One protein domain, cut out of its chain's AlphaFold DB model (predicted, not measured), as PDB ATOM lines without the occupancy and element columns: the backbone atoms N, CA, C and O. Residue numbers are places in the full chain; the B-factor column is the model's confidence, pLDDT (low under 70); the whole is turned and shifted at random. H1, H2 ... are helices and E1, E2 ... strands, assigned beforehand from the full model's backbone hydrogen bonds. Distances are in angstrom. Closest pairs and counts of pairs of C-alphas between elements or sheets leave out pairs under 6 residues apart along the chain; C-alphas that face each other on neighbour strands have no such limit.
ATOM      1  N   GLU A   3     -12.874 -25.167  52.541       98.69
ATOM      2  CA  GLU A   3     -11.955 -24.406  51.685       98.69
ATOM      3  C   GLU A   3     -10.531 -24.316  52.247       98.69
ATOM      4  O   GLU A   3      -9.564 -24.504  51.516       98.69
ATOM      5  N   GLY A   4     -10.386 -24.117  53.561       98.56
ATOM      6  CA  GLY A   4      -9.069 -24.110  54.203       98.56
ATOM      7  C   GLY A   4      -8.365 -25.469  54.145       98.56
ATOM      8  O   GLY A   4      -7.143 -25.516  54.060       98.56
ATOM      9  N   GLN A   5      -9.127 -26.569  54.140       98.62
ATOM     10  CA  GLN A   5      -8.573 -27.923  54.034       98.62
ATOM     11  C   GLN A   5      -8.058 -28.170  52.616       98.62
ATOM     12  O   GLN A   5      -6.933 -28.625  52.436       98.62
ATOM     13  N   VAL A   6      -8.857 -27.786  51.614       98.81
ATOM     14  CA  VAL A   6      -8.467 -27.816  50.197       98.81
ATOM     15  C   VAL A   6      -7.193 -27.001  49.977       98.81
ATOM     16  O   VAL A   6      -6.233 -27.510  49.409       98.81
ATOM     17  N   ALA A   7      -7.145 -25.767  50.483       98.62
ATOM     18  CA  ALA A   7      -5.977 -24.903  50.345       98.62
ATOM     19  C   ALA A   7      -4.715 -25.511  50.984       98.62
ATOM     20  O   ALA A   7      -3.647 -25.484  50.376       98.62
ATOM     21  N   ALA A   8      -4.831 -26.102  52.179       98.56
ATOM     22  CA  ALA A   8      -3.711 -26.765  52.843       98.56
ATOM     23  C   ALA A   8      -3.216 -27.992  52.055       98.56
ATOM     24  O   ALA A   8      -2.011 -28.130  51.841       98.56
ATOM     25  N   LEU A   9      -4.128 -28.835  51.561       98.69
ATOM     26  CA  LEU A   9      -3.804 -30.010  50.744       98.69
ATOM     27  C   LEU A   9      -3.130 -29.631  49.416       98.69
ATOM     28  O   LEU A   9      -2.187 -30.305  49.002       98.69
ATOM     29  N   SER A  10      -3.565 -28.542  48.779       98.38
ATOM     30  CA  SER A  10      -2.998 -28.040  47.519       98.38
ATOM     31  C   SER A  10      -1.722 -27.206  47.691       98.38
ATOM     32  O   SER A  10      -1.060 -26.895  46.707       98.38
ATOM     33  N   SER A  11      -1.349 -26.831  48.918       97.69
ATOM     34  CA  SER A  11      -0.208 -25.933  49.169       97.69
ATOM     35  C   SER A  11       1.161 -26.538  48.844       97.69
ATOM     36  O   SER A  11       2.141 -25.812  48.698       97.69
ATOM     37  N   GLY A  12       1.256 -27.871  48.807       93.94
ATOM     38  CA  GLY A  12       2.527 -28.593  48.745       93.94
ATOM     39  C   GLY A  12       3.316 -28.617  50.063       93.94
ATOM     40  O   GLY A  12       4.334 -29.302  50.120       93.94
ATOM     41  N   ALA A  13       2.851 -27.938  51.121       95.81
ATOM     42  CA  ALA A  13       3.565 -27.822  52.396       95.81
ATOM     43  C   ALA A  13       3.375 -29.029  53.331       95.81
ATOM     44  O   ALA A  13       4.270 -29.343  54.113       95.81
ATOM     45  N   LEU A  14       2.229 -29.713  53.260       96.81
ATOM     46  CA  LEU A  14       1.981 -30.919  54.054       96.81
ATOM     47  C   LEU A  14       2.815 -32.085  53.521       96.81
ATOM     48  O   LEU A  14       2.886 -32.275  52.303       96.81
ATOM     49  N   ASN A  15       3.386 -32.899  54.411       97.25
ATOM     50  CA  ASN A  15       3.872 -34.226  54.032       97.25
ATOM     51  C   ASN A  15       2.680 -35.187  53.810       97.25
ATOM     52  O   ASN A  15       1.518 -34.822  54.004       97.25
ATOM     53  N   ILE A  16       2.962 -36.407  53.351       98.00
ATOM     54  CA  ILE A  16       1.918 -37.376  52.995       98.00
ATOM     55  C   ILE A  16       1.165 -37.906  54.224       98.00
ATOM     56  O   ILE A  16      -0.049 -38.087  54.144       98.00
ATOM     57  N   ASP A  17       1.832 -38.075  55.367       98.19
ATOM     58  CA  ASP A  17       1.186 -38.523  56.607       98.19
ATOM     59  C   ASP A  17       0.205 -37.472  57.149       98.19
ATOM     60  O   ASP A  17      -0.929 -37.796  57.506       98.19
ATOM     61  N   ASP A  18       0.597 -36.196  57.130       98.44
ATOM     62  CA  ASP A  18      -0.258 -35.079  57.530       98.44
ATOM     63  C   ASP A  18      -1.455 -34.917  56.587       98.44
ATOM     64  O   ASP A  18      -2.570 -34.647  57.040       98.44
ATOM     65  N   ALA A  19      -1.256 -35.124  55.279       98.50
ATOM     66  CA  ALA A  19      -2.342 -35.103  54.302       98.50
ATOM     67  C   ALA A  19      -3.357 -36.231  54.554       98.50
ATOM     68  O   ALA A  19      -4.561 -35.972  54.564       98.50
ATOM     69  N   ILE A  20      -2.892 -37.462  54.808       98.69
ATOM     70  CA  ILE A  20      -3.764 -38.597  55.153       98.69
ATOM     71  C   ILE A  20      -4.537 -38.297  56.440       98.69
ATOM     72  O   ILE A  20      -5.763 -38.379  56.446       98.69
ATOM     73  N   LYS A  21      -3.845 -37.876  57.502       98.62
ATOM     74  CA  LYS A  21      -4.459 -37.579  58.801       98.62
ATOM     75  C   LYS A  21      -5.515 -36.476  58.710       98.62
ATOM     76  O   LYS A  21      -6.564 -36.571  59.353       98.62
ATOM     77  N   LEU A  22      -5.255 -35.434  57.920       98.56
ATOM     78  CA  LEU A  22      -6.218 -34.367  57.651       98.56
ATOM     79  C   LEU A  22      -7.462 -34.922  56.952       98.56
ATOM     80  O   LEU A  22      -8.577 -34.638  57.387       98.56
ATOM     81  N   LEU A  23      -7.283 -35.730  55.903       98.62
ATOM     82  CA  LEU A  23      -8.391 -36.321  55.152       98.62
ATOM     83  C   LEU A  23      -9.235 -37.263  56.009       98.62
ATOM     84  O   LEU A  23     -10.455 -37.155  55.993       98.62
ATOM     85  N   GLU A  24      -8.613 -38.128  56.807       98.50
ATOM     86  CA  GLU A  24      -9.332 -39.001  57.742       98.50
ATOM     87  C   GLU A  24     -10.132 -38.191  58.766       98.50
ATOM     88  O   GLU A  24     -11.312 -38.459  58.995       98.50
ATOM     89  N   SER A  25      -9.522 -37.141  59.325       98.31
ATOM     90  CA  SER A  25     -10.198 -36.252  60.274       98.31
ATOM     91  C   SER A  25     -11.400 -35.551  59.640       98.31
ATOM     92  O   SER A  25     -12.408 -35.337  60.314       98.31
ATOM     93  N   LEU A  26     -11.324 -35.217  58.345       98.25
ATOM     94  CA  LEU A  26     -12.402 -34.557  57.615       98.25
ATOM     95  C   LEU A  26     -13.673 -35.420  57.575       98.25
ATOM     96  O   LEU A  26     -14.756 -34.886  57.820       98.25
ATOM     97  N   PHE A  27     -13.542 -36.731  57.345       98.06
ATOM     98  CA  PHE A  27     -14.662 -37.687  57.362       98.06
ATOM     99  C   PHE A  27     -15.318 -37.836  58.739       98.06
ATOM    100  O   PHE A  27     -16.501 -38.138  58.820       98.06
ATOM    101  N   THR A  28     -14.578 -37.589  59.821       97.06
ATOM    102  CA  THR A  28     -15.111 -37.626  61.197       97.06
ATOM    103  C   THR A  28     -15.520 -36.255  61.743       97.06
ATOM    104  O   THR A  28     -15.902 -36.141  62.905       97.06
ATOM    105  N   SER A  29     -15.386 -35.195  60.944       98.06
ATOM    106  CA  SER A  29     -15.640 -33.819  61.380       98.06
ATOM    107  C   SER A  29     -17.091 -33.398  61.160       98.06
ATOM    108  O   SER A  29     -17.790 -33.959  60.321       98.06
ATOM    109  N   ASP A  30     -17.490 -32.287  61.783       97.38
ATOM    110  CA  ASP A  30     -18.785 -31.629  61.536       97.38
ATOM    111  C   ASP A  30     -18.968 -31.111  60.093       97.38
ATOM    112  O   ASP A  30     -20.011 -30.544  59.757       97.38
ATOM    113  N   LEU A  31     -17.938 -31.225  59.242       98.38
ATOM    114  CA  LEU A  31     -18.046 -30.937  57.815       98.38
ATOM    115  C   LEU A  31     -18.597 -32.122  57.029       98.38
ATOM    116  O   LEU A  31     -19.104 -31.897  55.934       98.38
ATOM    117  N   TYR A  32     -18.495 -33.353  57.534       98.31
ATOM    118  CA  TYR A  32     -19.070 -34.505  56.854       98.31
ATOM    119  C   TYR A  32     -20.593 -34.503  57.008       98.31
ATOM    120  O   TYR A  32     -21.144 -34.210  58.069       98.31
ATOM    121  N   ARG A  33     -21.283 -34.775  55.905       96.44
ATOM    122  CA  ARG A  33     -22.737 -34.845  55.813       96.44
ATOM    123  C   ARG A  33     -23.117 -36.244  55.343       96.44
ATOM    124  O   ARG A  33     -23.052 -36.531  54.146       96.44
ATOM    125  N   ASP A  34     -23.523 -37.079  56.297       95.00
ATOM    126  CA  ASP A  34     -23.750 -38.516  56.111       95.00
ATOM    127  C   ASP A  34     -24.787 -38.844  55.035       95.00
ATOM    128  O   ASP A  34     -24.518 -39.665  54.166       95.00
ATOM    129  N   ASP A  35     -25.938 -38.161  55.025       92.94
ATOM    130  CA  ASP A  35     -27.015 -38.399  54.047       92.94
ATOM    131  C   ASP A  35     -26.575 -38.130  52.601       92.94
ATOM    132  O   ASP A  35     -27.134 -38.678  51.653       92.94
ATOM    133  N   MET A  36     -25.550 -37.295  52.425       93.38
ATOM    134  CA  MET A  36     -24.980 -36.978  51.123       93.38
ATOM    135  C   MET A  36     -23.643 -37.665  50.866       93.38
ATOM    136  O   MET A  36     -23.124 -37.501  49.762       93.38
ATOM    137  N   HIS A  37     -23.085 -38.410  51.820       96.19
ATOM    138  CA  HIS A  37     -21.728 -38.957  51.750       96.19
ATOM    139  C   HIS A  37     -20.695 -37.931  51.245       96.19
ATOM    140  O   HIS A  37     -19.867 -38.225  50.389       96.19
ATOM    141  N   SER A  38     -20.803 -36.682  51.704       97.62
ATOM    142  CA  SER A  38     -20.048 -35.547  51.157       97.62
ATOM    143  C   SER A  38     -19.830 -34.466  52.218       97.62
ATOM    144  O   SER A  38     -20.119 -34.685  53.392       97.62
ATOM    145  N   PHE A  39     -19.311 -33.300  51.833       98.44
ATOM    146  CA  PHE A  39     -18.869 -32.267  52.768       98.44
ATOM    147  C   PHE A  39     -19.624 -30.943  52.617       98.44
ATOM    148  O   PHE A  39     -19.863 -30.457  51.511       98.44
ATOM    149  N   ILE A  40     -19.943 -30.312  53.747       98.25
ATOM    150  CA  ILE A  40     -20.428 -28.928  53.819       98.25
ATOM    151  C   ILE A  40     -19.262 -27.945  53.998       98.25
ATOM    152  O   ILE A  40     -18.166 -28.306  54.424       98.25
ATOM    153  N   LEU A  41     -19.486 -26.670  53.673       98.31
ATOM    154  CA  LEU A  41     -18.424 -25.653  53.684       98.31
ATOM    155  C   LEU A  41     -17.919 -25.312  55.095       98.31
ATOM    156  O   LEU A  41     -16.738 -25.009  55.297       98.31
ATOM    157  N   TYR A  42     -18.811 -25.338  56.076       97.12
ATOM    158  CA  TYR A  42     -18.542 -25.012  57.474       97.12
ATOM    159  C   TYR A  42     -19.562 -25.722  58.373       97.12
ATOM    160  O   TYR A  42     -20.655 -26.033  57.894       97.12
ATOM    161  N   PRO A  43     -19.230 -25.977  59.656       95.31
ATOM    162  CA  PRO A  43     -20.118 -26.697  60.563       95.31
ATOM    163  C   PRO A  43     -21.494 -26.037  60.665       95.31
ATOM    164  O   PRO A  43     -21.614 -24.807  60.601       95.31
ATOM    165  N   LYS A  44     -22.541 -26.851  60.831       91.06
ATOM    166  CA  LYS A  44     -23.906 -26.342  61.003       91.06
ATOM    167  C   LYS A  44     -23.961 -25.479  62.263       91.06
ATOM    168  O   LYS A  44     -23.629 -25.928  63.353       91.06
ATOM    169  N   LYS A  45     -24.400 -24.231  62.108       86.69
ATOM    170  CA  LYS A  45     -24.626 -23.327  63.235       86.69
ATOM    171  C   LYS A  45     -26.007 -23.589  63.823       86.69
ATOM    172  O   LYS A  45     -26.984 -23.652  63.076       86.69
ATOM    173  N   GLU A  46     -26.105 -23.668  65.147       85.62
ATOM    174  CA  GLU A  46     -27.403 -23.634  65.815       85.62
ATOM    175  C   GLU A  46     -28.095 -22.290  65.563       85.62
ATOM    176  O   GLU A  46     -27.518 -21.212  65.751       85.62
ATOM    177  N   PHE A 144     -30.238 -21.131  54.459       93.69
ATOM    178  CA  PHE A 144     -30.322 -22.606  54.484       93.69
ATOM    179  C   PHE A 144     -30.163 -23.281  53.106       93.69
ATOM    180  O   PHE A 144     -30.396 -24.482  52.979       93.69
ATOM    181  N   SER A 145     -29.779 -22.509  52.087       93.88
ATOM    182  CA  SER A 145     -29.512 -22.949  50.705       93.88
ATOM    183  C   SER A 145     -28.246 -22.270  50.182       93.88
ATOM    184  O   SER A 145     -27.641 -21.470  50.897       93.88
ATOM    185  N   TYR A 146     -27.863 -22.540  48.933       93.88
ATOM    186  CA  TYR A 146     -26.650 -22.012  48.302       93.88
ATOM    187  C   TYR A 146     -25.399 -22.378  49.106       93.88
ATOM    188  O   TYR A 146     -25.178 -23.552  49.393       93.88
ATOM    189  N   GLU A 147     -24.593 -21.397  49.500       95.44
ATOM    190  CA  GLU A 147     -23.432 -21.592  50.365       95.44
ATOM    191  C   GLU A 147     -23.813 -21.763  51.837       95.44
ATOM    192  O   GLU A 147     -22.902 -21.879  52.643       95.44
ATOM    193  N   GLY A 148     -25.104 -21.702  52.185       94.88
ATOM    194  CA  GLY A 148     -25.670 -21.620  53.533       94.88
ATOM    195  C   GLY A 148     -25.556 -22.878  54.400       94.88
ATOM    196  O   GLY A 148     -24.964 -23.891  54.032       94.88
ATOM    197  N   ILE A 149     -26.173 -22.815  55.578       95.62
ATOM    198  CA  ILE A 149     -26.099 -23.840  56.622       95.62
ATOM    199  C   ILE A 149     -26.584 -25.197  56.105       95.62
ATOM    200  O   ILE A 149     -27.719 -25.342  55.654       95.62
ATOM    201  N   GLY A 150     -25.727 -26.211  56.242       95.19
ATOM    202  CA  GLY A 150     -26.047 -27.601  55.906       95.19
ATOM    203  C   GLY A 150     -26.102 -27.906  54.407       95.19
ATOM    204  O   GLY A 150     -26.395 -29.043  54.039       95.19
ATOM    205  N   SER A 151     -25.812 -26.927  53.550       96.81
ATOM    206  CA  SER A 151     -25.764 -27.108  52.103       96.81
ATOM    207  C   SER A 151     -24.402 -27.654  51.668       96.81
ATOM    208  O   SER A 151     -23.355 -27.164  52.101       96.81
ATOM    209  N   VAL A 152     -24.411 -28.668  50.803       97.31
ATOM    210  CA  VAL A 152     -23.205 -29.130  50.102       97.31
ATOM    211  C   VAL A 152     -22.991 -28.219  48.906       97.31
ATOM    212  O   VAL A 152     -23.901 -28.064  48.095       97.31
ATOM    213  N   TYR A 153     -21.803 -27.632  48.781       97.31
ATOM    214  CA  TYR A 153     -21.448 -26.781  47.646       97.31
ATOM    215  C   TYR A 153     -20.450 -27.511  46.744       97.31
ATOM    216  O   TYR A 153     -19.257 -27.598  47.052       97.31
ATOM    217  N   TRP A 154     -20.948 -28.063  45.636       97.56
ATOM    218  CA  TRP A 154     -20.266 -29.119  44.884       97.56
ATOM    219  C   TRP A 154     -18.937 -28.691  44.273       97.56
ATOM    220  O   TRP A 154     -17.999 -29.483  44.238       97.56
ATOM    221  N   HIS A 155     -18.788 -27.419  43.883       98.06
ATOM    222  CA  HIS A 155     -17.505 -26.933  43.364       98.06
ATOM    223  C   HIS A 155     -16.373 -27.080  44.390       98.06
ATOM    224  O   HIS A 155     -15.268 -27.470  44.022       98.06
ATOM    225  N   MET A 156     -16.630 -26.835  45.679       98.62
ATOM    226  CA  MET A 156     -15.597 -26.989  46.710       98.62
ATOM    227  C   MET A 156     -15.257 -28.464  46.966       98.62
ATOM    228  O   MET A 156     -14.099 -28.792  47.209       98.62
ATOM    229  N   VAL A 157     -16.240 -29.361  46.845       98.62
ATOM    230  CA  VAL A 157     -16.022 -30.813  46.938       98.62
ATOM    231  C   VAL A 157     -15.179 -31.314  45.762       98.62
ATOM    232  O   VAL A 157     -14.222 -32.052  45.973       98.62
ATOM    233  N   SER A 158     -15.435 -30.858  44.533       98.50
ATOM    234  CA  SER A 158     -14.600 -31.247  43.385       98.50
ATOM    235  C   SER A 158     -13.193 -30.642  43.439       98.50
ATOM    236  O   SER A 158     -12.244 -31.264  42.966       98.50
ATOM    237  N   LYS A 159     -13.009 -29.473  44.075       98.88
ATOM    238  CA  LYS A 159     -11.666 -28.959  44.396       98.88
ATOM    239  C   LYS A 159     -10.945 -29.836  45.420       98.88
ATOM    240  O   LYS A 159      -9.758 -30.091  45.248       98.88
ATOM    241  N   LEU A 160     -11.648 -30.317  46.451       98.88
ATOM    242  CA  LEU A 160     -11.095 -31.301  47.382       98.88
ATOM    243  C   LEU A 160     -10.665 -32.567  46.633       98.88
ATOM    244  O   LEU A 160      -9.535 -33.008  46.809       98.88
ATOM    245  N   LEU A 161     -11.523 -33.107  45.762       98.81
ATOM    246  CA  LEU A 161     -11.210 -34.289  44.958       98.81
ATOM    247  C   LEU A 161      -9.916 -34.103  44.145       98.81
ATOM    248  O   LEU A 161      -9.046 -34.975  44.164       98.81
ATOM    249  N   LEU A 162      -9.767 -32.957  43.472       98.88
ATOM    250  CA  LEU A 162      -8.553 -32.617  42.728       98.88
ATOM    251  C   LEU A 162      -7.326 -32.517  43.649       98.88
ATOM    252  O   LEU A 162      -6.296 -33.116  43.351       98.88
ATOM    253  N   ALA A 163      -7.440 -31.845  44.797       98.81
ATOM    254  CA  ALA A 163      -6.342 -31.725  45.755       98.81
ATOM    255  C   ALA A 163      -5.880 -33.096  46.290       98.81
ATOM    256  O   ALA A 163      -4.680 -33.346  46.427       98.81
ATOM    257  N   VAL A 164      -6.811 -34.018  46.559       98.81
ATOM    258  CA  VAL A 164      -6.472 -35.390  46.977       98.81
ATOM    259  C   VAL A 164      -5.800 -36.163  45.847       98.81
ATOM    260  O   VAL A 164      -4.814 -36.856  46.093       98.81
ATOM    261  N   GLN A 165      -6.257 -35.999  44.604       98.75
ATOM    262  CA  GLN A 165      -5.611 -36.604  43.440       98.75
ATOM    263  C   GLN A 165      -4.161 -36.121  43.263       98.75
ATOM    264  O   GLN A 165      -3.257 -36.923  43.021       98.75
ATOM    265  N   GLU A 166      -3.908 -34.822  43.420       98.50
ATOM    266  CA  GLU A 166      -2.556 -34.261  43.352       98.50
ATOM    267  C   GLU A 166      -1.653 -34.832  44.454       98.50
ATOM    268  O   GLU A 166      -0.496 -35.179  44.192       98.50
ATOM    269  N   ASN A 167      -2.194 -35.001  45.665       98.69
ATOM    270  CA  ASN A 167      -1.502 -35.641  46.784       98.69
ATOM    271  C   ASN A 167      -1.211 -37.123  46.519       98.69
ATOM    272  O   ASN A 167      -0.093 -37.573  46.779       98.69
ATOM    273  N   TYR A 168      -2.159 -37.860  45.936       98.62
ATOM    274  CA  TYR A 168      -1.950 -39.236  45.490       98.62
ATOM    275  C   TYR A 168      -0.775 -39.313  44.506       98.62
ATOM    276  O   TYR A 168       0.200 -40.023  44.758       98.62
ATOM    277  N   PHE A 169      -0.785 -38.522  43.432       97.31
ATOM    278  CA  PHE A 169       0.305 -38.556  42.454       97.31
ATOM    279  C   PHE A 169       1.635 -38.057  43.021       97.31
ATOM    280  O   PHE A 169       2.697 -38.517  42.600       97.31
ATOM    281  N   ARG A 170       1.605 -37.139  43.991       97.25
ATOM    282  CA  ARG A 170       2.800 -36.726  44.729       97.25
ATOM    283  C   ARG A 170       3.387 -37.889  45.528       97.25
ATOM    284  O   ARG A 170       4.586 -38.119  45.406       97.25
ATOM    285  N   SER A 171       2.562 -38.654  46.246       97.88
ATOM    286  CA  SER A 171       3.014 -39.839  46.995       97.88
ATOM    287  C   SER A 171       3.665 -40.885  46.084       97.88
ATOM    288  O   SER A 171       4.728 -41.411  46.402       97.88
ATOM    289  N   VAL A 172       3.103 -41.093  44.886       95.75
ATOM    290  CA  VAL A 172       3.682 -41.967  43.858       95.75
ATOM    291  C   VAL A 172       5.060 -41.473  43.412       95.75
ATOM    292  O   VAL A 172       6.004 -42.255  43.372       95.75
ATOM    293  N   ARG A 173       5.199 -40.182  43.083       94.56
ATOM    294  CA  ARG A 173       6.483 -39.606  42.633       94.56
ATOM    295  C   ARG A 173       7.558 -39.633  43.716       94.56
ATOM    296  O   ARG A 173       8.736 -39.727  43.394       94.56
ATOM    297  N   MET A 174       7.153 -39.530  44.978       95.88
ATOM    298  CA  MET A 174       8.046 -39.600  46.133       95.88
ATOM    299  C   MET A 174       8.435 -41.036  46.506       95.88
ATOM    300  O   MET A 174       9.240 -41.211  47.415       95.88
ATOM    301  N   ASN A 175       7.912 -42.050  45.805       96.62
ATOM    302  CA  ASN A 175       8.083 -43.465  46.148       96.62
ATOM    303  C   ASN A 175       7.695 -43.759  47.607       96.62
ATOM    304  O   ASN A 175       8.378 -44.513  48.299       96.62
ATOM    305  N   GLU A 176       6.605 -43.147  48.080       98.06
ATOM    306  CA  GLU A 176       6.056 -43.458  49.400       98.06
ATOM    307  C   GLU A 176       5.666 -44.943  49.500       98.06
ATOM    308  O   GLU A 176       5.344 -45.574  48.483       98.06
ATOM    309  N   PRO A 177       5.637 -45.507  50.722       98.00
ATOM    310  CA  PRO A 177       5.149 -46.857  50.962       98.00
ATOM    311  C   PRO A 177       3.782 -47.128  50.309       98.00
ATOM    312  O   PRO A 177       2.877 -46.285  50.316       98.00
ATOM    313  N   LEU A 178       3.631 -48.321  49.725       95.62
ATOM    314  CA  LEU A 178       2.460 -48.692  48.918       95.62
ATOM    315  C   LEU A 178       1.139 -48.587  49.696       95.62
ATOM    316  O   LEU A 178       0.110 -48.246  49.117       95.62
ATOM    317  N   ASP A 179       1.153 -48.872  50.994       97.25
ATOM    318  CA  ASP A 179       0.014 -48.723  51.897       97.25
ATOM    319  C   ASP A 179      -0.468 -47.267  51.982       97.25
ATOM    320  O   ASP A 179      -1.671 -47.027  51.873       97.25
ATOM    321  N   LYS A 180       0.445 -46.286  52.058       98.00
ATOM    322  CA  LYS A 180       0.094 -44.855  52.041       98.00
ATOM    323  C   LYS A 180      -0.492 -44.424  50.700       98.00
ATOM    324  O   LYS A 180      -1.511 -43.735  50.661       98.00
ATOM    325  N   VAL A 181       0.117 -44.864  49.597       98.00
ATOM    326  CA  VAL A 181      -0.376 -44.578  48.239       98.00
ATOM    327  C   VAL A 181      -1.792 -45.138  48.062       98.00
ATOM    328  O   VAL A 181      -2.696 -44.425  47.626       98.00
ATOM    329  N   LYS A 182      -2.015 -46.398  48.462       97.06
ATOM    330  CA  LYS A 182      -3.339 -47.035  48.426       97.06
ATOM    331  C   LYS A 182      -4.340 -46.313  49.319       97.06
ATOM    332  O   LYS A 182      -5.468 -46.088  48.891       97.06
ATOM    333  N   LYS A 183      -3.933 -45.893  50.518       98.38
ATOM    334  CA  LYS A 183      -4.788 -45.135  51.436       98.38
ATOM    335  C   LYS A 183      -5.279 -43.826  50.815       98.38
ATOM    336  O   LYS A 183      -6.477 -43.559  50.868       98.38
ATOM    337  N   LEU A 184      -4.398 -43.044  50.188       98.56
ATOM    338  CA  LEU A 184      -4.795 -41.830  49.462       98.56
ATOM    339  C   LEU A 184      -5.728 -42.134  48.286       98.56
ATOM    340  O   LEU A 184      -6.669 -41.383  48.049       98.56
ATOM    341  N   GLY A 185      -5.494 -43.236  47.571       98.44
ATOM    342  CA  GLY A 185      -6.377 -43.677  46.492       98.44
ATOM    343  C   GLY A 185      -7.773 -44.058  46.988       98.44
ATOM    344  O   GLY A 185      -8.766 -43.653  46.391       98.44
ATOM    345  N   HIS A 186      -7.879 -44.765  48.117       98.50
ATOM    346  CA  HIS A 186      -9.173 -45.050  48.741       98.50
ATOM    347  C   HIS A 186      -9.879 -43.764  49.175       98.50
ATOM    348  O   HIS A 186     -11.014 -43.551  48.774       98.50
ATOM    349  N   LEU A 187      -9.183 -42.854  49.867       98.62
ATOM    350  CA  LEU A 187      -9.748 -41.557  50.261       98.62
ATOM    351  C   LEU A 187     -10.213 -40.735  49.046       98.62
ATOM    352  O   LEU A 187     -11.258 -40.089  49.099       98.62
ATOM    353  N   TYR A 188      -9.472 -40.781  47.933       98.81
ATOM    354  CA  TYR A 188      -9.890 -40.183  46.663       98.81
ATOM    355  C   TYR A 188     -11.226 -40.762  46.181       98.81
ATOM    356  O   TYR A 188     -12.138 -40.003  45.851       98.81
ATOM    357  N   TYR A 189     -11.372 -42.091  46.165       98.38
ATOM    358  CA  TYR A 189     -12.617 -42.725  45.731       98.38
ATOM    359  C   TYR A 189     -13.763 -42.585  46.725       98.38
ATOM    360  O   TYR A 189     -14.904 -42.499  46.277       98.38
ATOM    361  N   ASP A 190     -13.487 -42.490  48.024       98.06
ATOM    362  CA  ASP A 190     -14.495 -42.189  49.038       98.06
ATOM    363  C   ASP A 190     -15.109 -40.810  48.757       98.06
ATOM    364  O   ASP A 190     -16.329 -40.683  48.654       98.06
ATOM    365  N   ILE A 191     -14.279 -39.793  48.488       98.56
ATOM    366  CA  ILE A 191     -14.750 -38.457  48.079       98.56
ATOM    367  C   ILE A 191     -15.483 -38.525  46.733       98.56
ATOM    368  O   ILE A 191     -16.555 -37.937  46.583       98.56
ATOM    369  N   ARG A 192     -14.935 -39.250  45.749       97.88
ATOM    370  CA  ARG A 192     -15.541 -39.383  44.414       97.88
ATOM    371  C   ARG A 192     -16.917 -40.045  44.466       97.88
ATOM    372  O   ARG A 192     -17.804 -39.649  43.717       97.88
ATOM    373  N   SER A 193     -17.107 -41.019  45.355       95.94
ATOM    374  CA  SER A 193     -18.390 -41.703  45.557       95.94
ATOM    375  C   SER A 193     -19.478 -40.781  46.120       95.94
ATOM    376  O   SER A 193     -20.665 -41.037  45.934       95.94
ATOM    377  N   GLY A 194     -19.084 -39.667  46.743       95.62
ATOM    378  CA  GLY A 194     -19.987 -38.618  47.206       95.62
ATOM    379  C   GLY A 194     -20.496 -37.681  46.107       95.62
ATOM    380  O   GLY A 194     -21.432 -36.918  46.355       95.62
ATOM    381  N   LEU A 195     -19.902 -37.698  44.906       95.44
ATOM    382  CA  LEU A 195     -20.310 -36.845  43.784       95.44
ATOM    383  C   LEU A 195     -21.541 -37.389  43.049       95.44
ATOM    384  O   LEU A 195     -21.964 -38.528  43.237       95.44
ATOM    385  N   SER A 196     -22.123 -36.543  42.198       91.06
ATOM    386  CA  SER A 196     -23.411 -36.797  41.548       91.06
ATOM    387  C   SER A 196     -23.442 -38.115  40.777       91.06
ATOM    388  O   SER A 196     -24.322 -38.925  41.029       91.06
ATOM    389  N   ALA A 197     -22.453 -38.397  39.923       89.94
ATOM    390  CA  ALA A 197     -22.466 -39.563  39.031       89.94
ATOM    391  C   ALA A 197     -22.472 -40.928  39.754       89.94
ATOM    392  O   ALA A 197     -22.757 -41.949  39.130       89.94
ATOM    393  N   ALA A 198     -22.149 -40.954  41.050       91.94
ATOM    394  CA  ALA A 198     -22.167 -42.153  41.884       91.94
ATOM    395  C   ALA A 198     -23.490 -42.346  42.651       91.94
ATOM    396  O   ALA A 198     -23.663 -43.361  43.321       91.94
ATOM    397  N   LYS A 199     -24.421 -41.391  42.558       93.00
ATOM    398  CA  LYS A 199     -25.689 -41.384  43.294       93.00
ATOM    399  C   LYS A 199     -26.854 -41.840  42.435       93.00
ATOM    400  O   LYS A 199     -26.893 -41.631  41.222       93.00
ATOM    401  N   THR A 200     -27.865 -42.396  43.090       94.31
ATOM    402  CA  THR A 200     -29.174 -42.600  42.469       94.31
ATOM    403  C   THR A 200     -29.884 -41.258  42.231       94.31
ATOM    404  O   THR A 200     -29.627 -40.280  42.942       94.31
ATOM    405  N   PRO A 201     -30.845 -41.185  41.285       94.56
ATOM    406  CA  PRO A 201     -31.651 -39.978  41.095       94.56
ATOM    407  C   PRO A 201     -32.391 -39.530  42.362       94.56
ATOM    408  O   PRO A 201     -32.587 -38.336  42.565       94.56
ATOM    409  N   GLN A 202     -32.778 -40.473  43.229       93.19
ATOM    410  CA  GLN A 202     -33.471 -40.175  44.482       93.19
ATOM    411  C   GLN A 202     -32.538 -39.557  45.530       93.19
ATOM    412  O   GLN A 202     -32.920 -38.580  46.167       93.19
ATOM    413  N   GLU A 203     -31.317 -40.076  45.681       91.50
ATOM    414  CA  GLU A 203     -30.309 -39.498  46.584       91.50
ATOM    415  C   GLU A 203     -29.820 -38.132  46.095       91.50
ATOM    416  O   GLU A 203     -29.545 -37.241  46.894       91.50
ATOM    417  N   TYR A 204     -29.693 -37.957  44.777       93.25
ATOM    418  CA  TYR A 204     -29.241 -36.694  44.198       93.25
ATOM    419  C   TYR A 204     -30.360 -35.641  44.119       93.25
ATOM    420  O   TYR A 204     -30.115 -34.438  44.247       93.25
ATOM    421  N   GLY A 205     -31.601 -36.093  43.930       93.00
ATOM    422  CA  GLY A 205     -32.779 -35.257  43.710       93.00
ATOM    423  C   GLY A 205     -32.867 -34.655  42.303       93.00
ATOM    424  O   GLY A 205     -33.607 -33.693  42.105       93.00
ATOM    425  N   ALA A 206     -32.103 -35.195  41.349       93.62
ATOM    426  CA  ALA A 206     -32.049 -34.784  39.947       93.62
ATOM    427  C   ALA A 206     -31.421 -35.890  39.073       93.62
ATOM    428  O   ALA A 206     -31.107 -36.973  39.570       93.62
ATOM    429  N   PHE A 207     -31.202 -35.626  37.778       94.19
ATOM    430  CA  PHE A 207     -30.401 -36.507  36.925       94.19
ATOM    431  C   PHE A 207     -28.928 -36.489  37.383       94.19
ATOM    432  O   PHE A 207     -28.303 -35.433  37.337       94.19
ATOM    433  N   PRO A 208     -28.339 -37.625  37.811       93.12
ATOM    434  CA  PRO A 208     -27.012 -37.636  38.445       93.12
ATOM    435  C   PRO A 208     -25.832 -37.269  37.528       93.12
ATOM    436  O   PRO A 208     -24.741 -36.956  38.005       93.12
ATOM    437  N   PHE A 209     -26.039 -37.316  36.211       90.94
ATOM    438  CA  PHE A 209     -25.025 -36.952  35.215       90.94
ATOM    439  C   PHE A 209     -25.001 -35.459  34.884       90.94
ATOM    440  O   PHE A 209     -24.050 -34.998  34.254       90.94
ATOM    441  N   ASP A 210     -26.009 -34.710  35.326       92.81
ATOM    442  CA  ASP A 210     -26.039 -33.264  35.176       92.81
ATOM    443  C   ASP A 210     -25.342 -32.621  36.388       92.81
ATOM    444  O   ASP A 210     -25.571 -33.046  37.523       92.81
ATOM    445  N   PRO A 211     -24.474 -31.614  36.189       91.38
ATOM    446  CA  PRO A 211     -23.832 -30.900  37.285       91.38
ATOM    447  C   PRO A 211     -24.767 -29.839  37.885       91.38
ATOM    448  O   PRO A 211     -25.466 -29.114  37.174       91.38
ATOM    449  N   TYR A 212     -24.725 -29.691  39.209       94.56
ATOM    450  CA  TYR A 212     -25.538 -28.737  39.970       94.56
ATOM    451  C   TYR A 212     -24.647 -27.971  40.952       94.56
ATOM    452  O   TYR A 212     -23.646 -28.487  41.435       94.56
ATOM    453  N   SER A 213     -24.991 -26.727  41.285       95.38
ATOM    454  CA  SER A 213     -24.111 -25.894  42.120       95.38
ATOM    455  C   SER A 213     -24.066 -26.361  43.574       95.38
ATOM    456  O   SER A 213     -23.011 -26.326  44.212       95.38
ATOM    457  N   HIS A 214     -25.215 -26.769  44.117       95.81
ATOM    458  CA  HIS A 214     -25.339 -27.123  45.525       95.81
ATOM    459  C   HIS A 214     -26.533 -28.046  45.800       95.81
ATOM    460  O   HIS A 214     -27.472 -28.109  45.005       95.81
ATOM    461  N   THR A 215     -26.506 -28.713  46.956       96.44
ATOM    462  CA  THR A 215     -27.617 -29.513  47.494       96.44
ATOM    463  C   THR A 215     -27.904 -29.079  48.939       96.44
ATOM    464  O   THR A 215     -27.130 -29.420  49.845       96.44
ATOM    465  N   PRO A 216     -28.987 -28.314  49.187       95.31
ATOM    466  CA  PRO A 216     -29.398 -27.902  50.531       95.31
ATOM    467  C   PRO A 216     -29.739 -29.080  51.455       95.31
ATOM    468  O   PRO A 216     -29.849 -30.229  51.036       95.31
ATOM    469  N   ALA A 217     -29.951 -28.799  52.742       93.25
ATOM    470  CA  ALA A 217     -30.365 -29.825  53.708       93.25
ATOM    471  C   ALA A 217     -31.820 -30.308  53.527       93.25
ATOM    472  O   ALA A 217     -32.190 -31.349  54.050       93.25
ATOM    473  N   HIS A 218     -32.652 -29.533  52.828       91.00
ATOM    474  CA  HIS A 218     -34.106 -29.726  52.746       91.00
ATOM    475  C   HIS A 218     -34.613 -29.992  51.319       91.00
ATOM    476  O   HIS A 218     -35.820 -30.013  51.094       91.00
ATOM    477  N   SER A 219     -33.719 -30.106  50.334       92.44
ATOM    478  CA  SER A 219     -34.083 -30.344  48.934       92.44
ATOM    479  C   SER A 219     -32.953 -31.032  48.167       92.44
ATOM    480  O   SER A 219     -31.835 -31.150  48.668       92.44
ATOM    481  N   GLY A 220     -33.272 -31.500  46.958       92.56
ATOM    482  CA  GLY A 220     -32.315 -32.072  46.015       92.56
ATOM    483  C   GLY A 220     -31.373 -31.040  45.389       92.56
ATOM    484  O   GLY A 220     -31.384 -29.855  45.733       92.56
ATOM    485  N   ALA A 221     -30.547 -31.504  44.454       89.62
ATOM    486  CA  ALA A 221     -29.585 -30.673  43.739       89.62
ATOM    487  C   ALA A 221     -30.251 -29.499  42.980       89.62
ATOM    488  O   ALA A 221     -31.283 -29.670  42.333       89.62
ATOM    489  N   GLN A 222     -29.650 -28.298  43.039       82.88
ATOM    490  CA  GLN A 222     -30.174 -27.077  42.388       82.88
ATOM    491  C   GLN A 222     -29.280 -26.532  41.251       82.88
ATOM    492  O   GLN A 222     -28.061 -26.414  41.433       82.88
ATOM    493  N   PRO A 223     -29.851 -26.297  40.047       76.56
ATOM    494  CA  PRO A 223     -29.082 -26.201  38.806       76.56
ATOM    495  C   PRO A 223     -28.278 -24.903  38.707       76.56
ATOM    496  O   PRO A 223     -28.617 -23.886  39.314       76.56
ATOM    497  N   GLY A 224     -27.225 -24.930  37.890       69.62
ATOM    498  CA  GLY A 224     -26.432 -23.757  37.524       69.62
ATOM    499  C   GLY A 224     -25.241 -24.119  36.633       69.62
ATOM    500  O   GLY A 224     -24.815 -25.269  36.598       69.62
ATOM    501  N   MET A 225     -24.667 -23.134  35.936       79.62
ATOM    502  CA  MET A 225     -23.384 -23.301  35.236       79.62
ATOM    503  C   MET A 225     -22.238 -23.248  36.253       79.62
ATOM    504  O   MET A 225     -21.619 -22.207  36.475       79.62
ATOM    505  N   THR A 226     -22.021 -24.363  36.944       92.12
ATOM    506  CA  THR A 226     -21.090 -24.467  38.072       92.12
ATOM    507  C   THR A 226     -19.643 -24.682  37.623       92.12
ATOM    508  O   THR A 226     -19.368 -25.445  36.699       92.12
ATOM    509  N   GLY A 227     -18.687 -24.072  38.333       94.12
ATOM    510  CA  GLY A 227     -17.251 -24.310  38.137       94.12
ATOM    511  C   GLY A 227     -16.789 -25.722  38.523       94.12
ATOM    512  O   GLY A 227     -15.654 -26.089  38.223       94.12
ATOM    513  N   GLN A 228     -17.668 -26.521  39.141       95.50
ATOM    514  CA  GLN A 228     -17.458 -27.939  39.447       95.50
ATOM    515  C   GLN A 228     -16.945 -28.721  38.230       95.50
ATOM    516  O   GLN A 228     -15.974 -29.467  38.343       95.50
ATOM    517  N   VAL A 229     -17.536 -28.477  37.054       95.38
ATOM    518  CA  VAL A 229     -17.238 -29.224  35.822       95.38
ATOM    519  C   VAL A 229     -15.773 -29.110  35.404       95.38
ATOM    520  O   VAL A 229     -15.187 -30.079  34.934       95.38
ATOM    521  N   LYS A 230     -15.147 -27.948  35.625       97.88
ATOM    522  CA  LYS A 230     -13.730 -27.725  35.309       97.88
ATOM    523  C   LYS A 230     -12.836 -28.609  36.174       97.88
ATOM    524  O   LYS A 230     -11.864 -29.158  35.668       97.88
ATOM    525  N   GLU A 231     -13.160 -28.764  37.456       98.38
ATOM    526  CA  GLU A 231     -12.370 -29.604  38.362       98.38
ATOM    527  C   GLU A 231     -12.550 -31.089  38.018       98.38
ATOM    528  O   GLU A 231     -11.580 -31.842  38.011       98.38
ATOM    529  N   GLU A 232     -13.763 -31.504  37.645       96.56
ATOM    530  CA  GLU A 232     -14.028 -32.892  37.257       96.56
ATOM    531  C   GLU A 232     -13.376 -33.275  35.925       96.56
ATOM    532  O   GLU A 232     -12.823 -34.369  35.831       96.56
ATOM    533  N   ILE A 233     -13.313 -32.366  34.944       97.50
ATOM    534  CA  ILE A 233     -12.526 -32.567  33.713       97.50
ATOM    535  C   ILE A 233     -11.051 -32.826  34.050       97.50
ATOM    536  O   ILE A 233     -10.461 -33.779  33.540       97.50
ATOM    537  N   LEU A 234     -10.457 -32.011  34.930       98.50
ATOM    538  CA  LEU A 234      -9.065 -32.188  35.356       98.50
ATOM    539  C   LEU A 234      -8.873 -33.524  36.073       98.50
ATOM    540  O   LEU A 234      -7.973 -34.286  35.718       98.50
ATOM    541  N   THR A 235      -9.756 -33.845  37.024       98.19
ATOM    542  CA  THR A 235      -9.656 -35.111  37.754       98.19
ATOM    543  C   THR A 235      -9.813 -36.306  36.825       98.19
ATOM    544  O   THR A 235      -9.103 -37.291  37.000       98.19
ATOM    545  N   ARG A 236     -10.663 -36.214  35.793       98.19
ATOM    546  CA  ARG A 236     -10.848 -37.290  34.824       98.19
ATOM    547  C   ARG A 236      -9.601 -37.522  33.977       98.19
ATOM    548  O   ARG A 236      -9.232 -38.672  33.765       98.19
ATOM    549  N   PHE A 237      -8.920 -36.468  33.525       98.44
ATOM    550  CA  PHE A 237      -7.631 -36.630  32.842       98.44
ATOM    551  C   PHE A 237      -6.548 -37.199  33.764       98.44
ATOM    552  O   PHE A 237      -5.738 -38.008  33.313       98.44
ATOM    553  N   GLY A 238      -6.576 -36.836  35.051       98.12
ATOM    554  CA  GLY A 238      -5.735 -37.452  36.072       98.12
ATOM    555  C   GLY A 238      -6.002 -38.951  36.230       98.12
ATOM    556  O   GLY A 238      -5.060 -39.733  36.202       98.12
ATOM    557  N   GLU A 239      -7.265 -39.380  36.315       98.44
ATOM    558  CA  GLU A 239      -7.640 -40.805  36.383       98.44
ATOM    559  C   GLU A 239      -7.193 -41.582  35.153       98.44
ATOM    560  O   GLU A 239      -6.558 -42.626  35.280       98.44
ATOM    561  N   LEU A 240      -7.463 -41.032  33.965       98.50
ATOM    562  CA  LEU A 240      -6.983 -41.576  32.698       98.50
ATOM    563  C   LEU A 240      -5.452 -41.617  32.638       98.50
ATOM    564  O   LEU A 240      -4.905 -42.298  31.786       98.50
ATOM    565  N   GLY A 241      -4.742 -40.903  33.514       97.56
ATOM    566  CA  GLY A 241      -3.287 -40.878  33.529       97.56
ATOM    567  C   GLY A 241      -2.687 -40.168  32.322       97.56
ATOM    568  O   GLY A 241      -1.534 -40.424  31.997       97.56
TER     569      GLY A 241
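What this domain is: This is residues 3 to 46 and 144 to 241 of the 353 residues of an uncharacterized protein of Candidatus Marinimicrobia bacterium (UniProt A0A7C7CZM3). The long helix H3 is the core of a block of helices, with H1, H4 and H6 packed along it at shallow tilts and H2 packed on H4, meeting H3 near the end where H3 finishes. At the end where H3 begins sits a head made largely of loops, which holds the short helix H5 and the short strand E1. The printed part has 142 residues with six named helices and one named strand, in the order H1, H2, H3, H4, H5, E1, H6, and is mostly helix. It is compact, with a radius of gyration of the C-alphas of 14.9 A and spans of 44 by 36 by 22 A.

Where its parts are: H1 is residues 3 to 10, beginning at C-alpha 3 at (-11.955, -24.406, 51.685). H2 is residues 16 to 27, 17.1 A long. After the cut, H3, residues 154 to 173, runs 28.8 A from C-alpha 154 at (-20.266, -29.119, 44.884). H4, residues 178 to 193, is 22.2 A long. H5 is residues 201 to 204, and E1 is residues 212 to 215. H6, residues 228 to 239, is 16.5 A long and ends at C-alpha 239 at (-7.640, -40.805, 36.383).

How they stand to each other: H3 is the hub, touching H1, H2, H4 and H6. H1 touches H3 at a shallow tilt of 21 degrees, the same way; their closest C-alphas, of Val 6 and Leu 160, are 5.2 A apart. H3 and H4 form a helical hairpin at 16 degrees, closest at the C-alphas of Tyr 168 and Leu 184, 5.5 A. H2, H3 and H4 are an up and down bundle, each running against the one before it. H2 only just touches H3, with 3 pairs of C-alphas within 8 A, through residues 16 to 19 of H2 alone; the closest, of Ile 16 and Ser 171, are 6.6 A apart. H6 touches H3 at 22 degrees, the same way, with the C-alphas of His 155 and Gln 228 closest at 4.0 A. H4 and H6 are apart. E1 pairs with no named strand, but residues 214 to 215 of E1 pair antiparallel with residues 152 to 153, and residues 212 to 214 with residues 222 to 223. In H1, H2, H3, H4 and H6 every O i to N i+4 pair is within hydrogen-bond range; H5 is too short for such a pair, and its 1 O i to N i+3 pair is not within range.

The domain as a whole: The C-alphas farthest apart, of Glu 46 and Asn 175, are 45.2 A apart. Residues 47 to 143 are not printed, and C-alphas 46 and 144 are 11.7 A apart across this cut. The link from E1 to H6, 12 residues, is long. The mean pLDDT of the printed part is 95.8, and residue 224 is under 70.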